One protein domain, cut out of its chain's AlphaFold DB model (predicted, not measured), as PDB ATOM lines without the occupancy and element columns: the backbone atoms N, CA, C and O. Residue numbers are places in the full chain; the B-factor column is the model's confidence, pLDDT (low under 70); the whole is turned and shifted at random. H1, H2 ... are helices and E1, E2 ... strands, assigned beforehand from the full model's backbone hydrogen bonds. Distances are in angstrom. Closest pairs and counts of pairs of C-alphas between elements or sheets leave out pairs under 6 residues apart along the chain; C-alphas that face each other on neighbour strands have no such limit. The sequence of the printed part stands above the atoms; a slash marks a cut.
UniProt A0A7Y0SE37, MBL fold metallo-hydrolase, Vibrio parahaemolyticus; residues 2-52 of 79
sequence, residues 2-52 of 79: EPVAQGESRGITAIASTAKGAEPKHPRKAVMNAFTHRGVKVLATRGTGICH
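What this domain is: This is residues 2 to 52 of the 79 residues of the protein "MBL fold metallo-hydrolase" of Vibrio parahaemolyticus (UniProt A0A7Y0SE37). With little regular structure, this is a small parallel sheet of two strands, E1 and E2, with one short helix, H1, packed on E2, and long loops and ends. The printed part has 51 residues, 18 of them in named elements, in the order E1, H1, E2; the class is mixed, helices and strands. It is only just compact, close to loose, with a radius of gyration of the C-alphas of 11.7 A and spans of 33 by 23 by 14 A.

How they stand to each other: Look first at E1, residues 12 to 16, and E2, residues 40 to 44, parallel neighbours at 25 degrees; N 14 and O 41, 2.9 A apart, are within hydrogen-bond range. In H1, residues 29 to 36, every O i to N i+4 pair is within that range. The closest C-alphas of H1 and E2, Met 32 and Val 42, are 6.5 A apart. E1, H1 and E2 form a strand-helix-strand unit, parallel strands with a helix between them along the chain; its crossover is right-handed.

Where its parts are: Find C-alpha 12 at (478.071, 532.156, 370.417); E1 runs 13.2 A from there. H1 measures 10.5 A, and E2 12.9 A, ending at C-alpha 44 (483.723, 523.128, 380.046).

The domain as a whole: The farthest C-alphas, Ala 5 and Lys 20, are 33.1 A apart. The printed part has no cut; E1 to H1 is a long link, H1 to E2 a tight one. No printed residue is under 70 in pLDDT.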
ATOM      1  N   GLU A   2     474.006 525.425 360.703       88.81
ATOM      2  CA  GLU A   2     474.849 524.841 359.655       88.81
ATOM      3  C   GLU A   2     476.341 524.955 360.016       88.81
ATOM      4  O   GLU A   2     476.700 525.842 360.804       88.81
ATOM      5  N   PRO A   3     477.203 524.064 359.499       91.56
ATOM      6  CA  PRO A   3     478.646 524.210 359.625       91.56
ATOM      7  C   PRO A   3     479.131 525.547 359.051       91.56
ATOM      8  O   PRO A   3     478.508 526.107 358.152       91.56
ATOM      9  N   VAL A   4     480.232 526.061 359.585       93.38
ATOM     10  CA  VAL A   4     480.885 527.290 359.108       93.38
ATOM     11  C   VAL A   4     482.267 526.977 358.542       93.38
ATOM     12  O   VAL A   4     482.802 525.888 358.772       93.38
ATOM     13  N   ALA A   5     482.859 527.927 357.816       91.62
ATOM     14  CA  ALA A   5     484.232 527.782 357.355       91.62
ATOM     15  C   ALA A   5     485.205 527.696 358.545       91.62
ATOM     16  O   ALA A   5     484.968 528.251 359.621       91.62
ATOM     17  N   GLN A   6     486.331 527.003 358.361       86.75
ATOM     18  CA  GLN A   6     487.340 526.890 359.411       86.75
ATOM     19  C   GLN A   6     487.857 528.281 359.814       86.75
ATOM     20  O   GLN A   6     488.307 529.055 358.974       86.75
ATOM     21  N   GLY A   7     487.808 528.579 361.114       84.38
ATOM     22  CA  GLY A   7     488.208 529.875 361.673       84.38
ATOM     23  C   GLY A   7     487.075 530.900 361.782       84.38
ATOM     24  O   GLY A   7     487.258 531.929 362.429       84.38
ATOM     25  N   GLU A   8     485.897 530.620 361.223       90.38
ATOM     26  CA  GLU A   8     484.721 531.472 361.377       90.38
ATOM     27  C   GLU A   8     484.050 531.250 362.745       90.38
ATOM     28  O   GLU A   8     483.936 530.125 363.238       90.38
ATOM     29  N   SER A   9     483.594 532.335 363.374       89.06
ATOM     30  CA  SER A   9     482.916 532.308 364.672       89.06
ATOM     31  C   SER A   9     481.605 533.076 364.606       89.06
ATOM     32  O   SER A   9     481.538 534.166 364.047       89.06
ATOM     33  N   ARG A  10     480.562 532.526 365.234       91.56
ATOM     34  CA  ARG A  10     479.226 533.138 365.308       91.56
ATOM     35  C   ARG A  10     479.044 534.048 366.526       91.56
ATOM     36  O   ARG A  10     477.937 534.514 366.771       91.56
ATOM     37  N   GLY A  11     480.087 534.242 367.339       90.75
ATOM     38  CA  GLY A  11     479.983 534.977 368.608       90.75
ATOM     39  C   GLY A  11     479.121 534.269 369.665       90.75
ATOM     40  O   GLY A  11     478.711 534.884 370.645       90.75
ATOM     41  N   ILE A  12     478.841 532.976 369.479       92.94
ATOM     42  CA  ILE A  12     478.071 532.156 370.417       92.94
ATOM     43  C   ILE A  12     479.047 531.451 371.358       92.94
ATOM     44  O   ILE A  12     480.016 530.839 370.902       92.94
ATOM     45  N   THR A  13     478.761 531.495 372.658       93.81
ATOM     46  CA  THR A  13     479.490 530.731 373.677       93.81
ATOM     47  C   THR A  13     478.600 529.618 374.217       93.81
ATOM     48  O   THR A  13     477.487 529.878 374.668       93.81
ATOM     49  N   ALA A  14     479.095 528.383 374.191       94.31
ATOM     50  CA  ALA A  14     478.459 527.227 374.812       94.31
ATOM     51  C   ALA A  14     479.306 526.743 375.990       94.31
ATOM     52  O   ALA A  14     480.530 526.661 375.893       94.31
ATOM     53  N   ILE A  15     478.651 526.413 377.103       94.50
ATOM     54  CA  ILE A  15     479.315 525.938 378.317       94.50
ATOM     55  C   ILE A  15     478.773 524.549 378.653       94.50
ATOM     56  O   ILE A  15     477.595 524.392 378.969       94.50
ATOM     57  N   ALA A  16     479.636 523.539 378.595       93.62
ATOM     58  CA  ALA A  16     479.340 522.187 379.035       93.62
ATOM     59  C   ALA A  16     479.539 522.080 380.553       93.62
ATOM     60  O   ALA A  16     480.642 522.277 381.069       93.62
ATOM     61  N   SER A  17     478.470 521.749 381.277       92.31
ATOM     62  CA  SER A  17     478.555 521.494 382.715       92.31
ATOM     63  C   SER A  17     479.097 520.089 382.965       92.31
ATOM     64  O   SER A  17     478.452 519.101 382.613       92.31
ATOM     65  N   THR A  18     480.285 519.992 383.557       90.94
ATOM     66  CA  THR A  18     480.935 518.719 383.883       90.94
ATOM     67  C   THR A  18     481.469 518.722 385.309       90.94
ATOM     68  O   THR A  18     481.931 519.743 385.826       90.94
ATOM     69  N   ALA A  19     481.378 517.570 385.975       89.19
ATOM     70  CA  ALA A  19     481.892 517.395 387.328       89.19
ATOM     71  C   ALA A  19     483.430 517.346 387.347       89.19
ATOM     72  O   ALA A  19     484.081 517.090 386.330       89.19
ATOM     73  N   LYS A  20     484.017 517.553 388.532       87.94
ATOM     74  CA  LYS A  20     485.447 517.293 388.755       87.94
ATOM     75  C   LYS A  20     485.712 515.803 388.508       87.94
ATOM     76  O   LYS A  20     485.006 514.972 389.067       87.94
ATOM     77  N   GLY A  21     486.701 515.474 387.676       84.25
ATOM     78  CA  GLY A  21     487.071 514.082 387.379       84.25
ATOM     79  C   GLY A  21     486.123 513.334 386.433       84.25
ATOM     80  O   GLY A  21     486.165 512.114 386.392       84.25
ATOM     81  N   ALA A  22     485.272 514.037 385.678       83.44
ATOM     82  CA  ALA A  22     484.388 513.403 384.694       83.44
ATOM     83  C   ALA A  22     485.111 512.948 383.402       83.44
ATOM     84  O   ALA A  22     484.512 512.277 382.558       83.44
ATOM     85  N   GLU A  23     486.392 513.296 383.259       81.69
ATOM     86  CA  GLU A  23     487.277 512.813 382.196       81.69
ATOM     87  C   GLU A  23     487.521 511.294 382.338       81.69
ATOM     88  O   GLU A  23     487.660 510.806 383.461       81.69
ATOM     89  N   PRO A  24     487.602 510.528 381.232       83.00
ATOM     90  CA  PRO A  24     487.547 510.970 379.830       83.00
ATOM     91  C   PRO A  24     486.125 511.021 379.239       83.00
ATOM     92  O   PRO A  24     485.950 511.367 378.073       83.00
ATOM     93  N   LYS A  25     485.096 510.639 380.008       85.00
ATOM     94  CA  LYS A  25     483.735 510.433 379.486       85.00
ATOM     95  C   LYS A  25     482.991 511.740 379.202       85.00
ATOM     96  O   LYS A  25     482.232 511.826 378.233       85.00
ATOM     97  N   HIS A  26     483.170 512.751 380.052       87.75
ATOM     98  CA  HIS A  26     482.539 514.060 379.906       87.75
ATOM     99  C   HIS A  26     483.553 515.200 380.111       87.75
ATOM    100  O   HIS A  26     484.291 515.176 381.095       87.75
ATOM    101  N   PRO A  27     483.517 516.252 379.272       88.94
ATOM    102  CA  PRO A  27     482.601 516.452 378.144       88.94
ATOM    103  C   PRO A  27     482.960 515.555 376.948       88.94
ATOM    104  O   PRO A  27     484.123 515.263 376.705       88.94
ATOM    105  N   ARG A  28     481.955 515.108 376.180       89.69
ATOM    106  CA  ARG A  28     482.208 514.244 375.015       89.69
ATOM    107  C   ARG A  28     482.936 515.026 373.923       89.69
ATOM    108  O   ARG A  28     482.383 515.993 373.399       89.69
ATOM    109  N   LYS A  29     484.119 514.553 373.527       91.25
ATOM    110  CA  LYS A  29     484.965 515.164 372.486       91.25
ATOM    111  C   LYS A  29     484.217 515.383 371.163       91.25
ATOM    112  O   LYS A  29     484.250 516.485 370.626       91.25
ATOM    113  N   ALA A  30     483.458 514.383 370.703       91.25
ATOM    114  CA  ALA A  30     482.632 514.479 369.494       91.25
ATOM    115  C   ALA A  30     481.610 515.628 369.567       91.25
ATOM    116  O   ALA A  30     481.440 516.394 368.619       91.25
ATOM    117  N   VAL A  31     480.972 515.802 370.730       91.88
ATOM    118  CA  VAL A  31     480.011 516.889 370.959       91.88
ATOM    119  C   VAL A  31     480.724 518.239 370.948       91.88
ATOM    120  O   VAL A  31     480.242 519.159 370.293       91.88
ATOM    121  N   MET A  32     481.882 518.360 371.608       93.12
ATOM    122  CA  MET A  32     482.669 519.602 371.599       93.12
ATOM    123  C   MET A  32     483.050 519.999 370.165       93.12
ATOM    124  O   MET A  32     482.788 521.125 369.744       93.12
ATOM    125  N   ASN A  33     483.552 519.049 369.372       92.88
ATOM    126  CA  ASN A  33     483.896 519.264 367.966       92.88
ATOM    127  C   ASN A  33     482.689 519.687 367.119       92.88
ATOM    128  O   ASN A  33     482.801 520.595 366.298       92.88
ATOM    129  N   ALA A  34     481.523 519.077 367.340       92.75
ATOM    130  CA  ALA A  34     480.300 519.415 366.621       92.75
ATOM    131  C   ALA A  34     479.872 520.878 366.851       92.75
ATOM    132  O   ALA A  34     479.353 521.525 365.935       92.75
ATOM    133  N   PHE A  35     480.082 521.424 368.049       94.06
ATOM    134  CA  PHE A  35     479.872 522.851 368.305       94.06
ATOM    135  C   PHE A  35     480.945 523.712 367.626       94.06
ATOM    136  O   PHE A  35     480.604 524.718 367.000       94.06
ATOM    137  N   THR A  36     482.209 523.286 367.662       93.06
ATOM    138  CA  THR A  36     483.314 523.972 366.975       93.06
ATOM    139  C   THR A  36     483.077 524.074 365.465       93.06
ATOM    140  O   THR A  36     483.234 525.152 364.898       93.06
ATOM    141  N   HIS A  37     482.589 523.014 364.808       92.94
ATOM    142  CA  HIS A  37     482.212 523.033 363.381       92.94
ATOM    143  C   HIS A  37     481.117 524.049 363.050       92.94
ATOM    144  O   HIS A  37     480.968 524.445 361.900       92.94
ATOM    145  N   ARG A  38     480.338 524.473 364.046       94.50
ATOM    146  CA  ARG A  38     479.258 525.459 363.906       94.50
ATOM    147  C   ARG A  38     479.702 526.870 364.308       94.50
ATOM    148  O   ARG A  38     478.850 527.751 364.433       94.50
ATOM    149  N   GLY A  39     481.003 527.089 364.518       93.06
ATOM    150  CA  GLY A  39     481.580 528.392 364.853       93.06
ATOM    151  C   GLY A  39     481.261 528.839 366.275       93.06
ATOM    152  O   GLY A  39     481.109 530.033 366.531       93.06
ATOM    153  N   VAL A  40     481.072 527.889 367.190       94.81
ATOM    154  CA  VAL A  40     480.734 528.159 368.590       94.81
ATOM    155  C   VAL A  40     481.992 528.053 369.445       94.81
ATOM    156  O   VAL A  40     482.755 527.097 369.321       94.81
ATOM    157  N   LYS A  41     482.188 529.009 370.358       93.62
ATOM    158  CA  LYS A  41     483.215 528.922 371.400       93.62
ATOM    159  C   LYS A  41     482.730 527.969 372.490       93.62
ATOM    160  O   LYS A  41     481.773 528.285 373.196       93.62
ATOM    161  N   VAL A  42     483.385 526.823 372.634       94.88
ATOM    162  CA  VAL A  42     482.988 525.787 373.596       94.88
ATOM    163  C   VAL A  42     483.888 525.830 374.822       94.88
ATOM    164  O   VAL A  42     485.106 525.889 374.690       94.88
ATOM    165  N   LEU A  43     483.290 525.817 376.008       94.88
ATOM    166  CA  LEU A  43     483.975 525.789 377.302       94.88
ATOM    167  C   LEU A  43     483.418 524.641 378.143       94.88
ATOM    168  O   LEU A  43     482.244 524.305 378.006       94.88
ATOM    169  N   ALA A  44     484.209 524.094 379.064       93.44
ATOM    170  CA  ALA A  44     483.723 523.128 380.046       93.44
ATOM    171  C   ALA A  44     484.038 523.566 381.476       93.44
ATOM    172  O   ALA A  44     485.128 524.058 381.762       93.44
ATOM    173  N   THR A  45     483.086 523.369 382.390       92.62
ATOM    174  CA  THR A  45     483.254 523.790 383.786       92.62
ATOM    175  C   THR A  45     484.273 522.930 384.532       92.62
ATOM    176  O   THR A  45     485.052 523.476 385.308       92.62
ATOM    177  N   ARG A  46     484.299 521.602 384.338       90.75
ATOM    178  CA  ARG A  46     485.159 520.658 385.091       90.75
ATOM    179  C   ARG A  46     485.137 520.902 386.610       90.75
ATOM    180  O   ARG A  46     486.149 520.802 387.300       90.75
ATOM    181  N   GLY A  47     483.966 521.273 387.132       87.81
ATOM    182  CA  GLY A  47     483.739 521.643 388.530       87.81
ATOM    183  C   GLY A  47     484.302 522.999 388.974       87.81
ATOM    184  O   GLY A  47     484.415 523.234 390.179       87.81
ATOM    185  N   THR A  48     484.646 523.876 388.032       88.69
ATOM    186  CA  THR A  48     484.934 525.302 388.247       88.69
ATOM    187  C   THR A  48     483.734 526.168 387.859       88.69
ATOM    188  O   THR A  48     482.901 525.773 387.042       88.69
ATOM    189  N   GLY A  49     483.617 527.348 388.471       89.31
ATOM    190  CA  GLY A  49     482.598 528.328 388.099       89.31
ATOM    191  C   GLY A  49     483.049 529.152 386.897       89.31
ATOM    192  O   GLY A  49     484.111 529.765 386.940       89.31
ATOM    193  N   ILE A  50     482.230 529.199 385.844       92.12
ATOM    194  CA  ILE A  50     482.444 530.065 384.678       92.12
ATOM    195  C   ILE A  50     481.406 531.186 384.715       92.12
ATOM    196  O   ILE A  50     480.220 530.932 384.912       92.12
ATOM    197  N   CYS A  51     481.846 532.425 384.491       89.75
ATOM    198  CA  CYS A  51     480.965 533.577 384.326       89.75
ATOM    199  C   CYS A  51     480.947 534.007 382.859       89.75
ATOM    200  O   CYS A  51     481.996 534.290 382.279       89.75
ATOM    201  N   HIS A  52     479.754 534.078 382.268       88.94
ATOM    202  CA  HIS A  52     479.544 534.727 380.980       88.94
ATOM    203  C   HIS A  52     479.145 536.182 381.230       88.94
ATOM    204  O   HIS A  52     478.159 536.447 381.917       88.94
TER     205      HIS A  52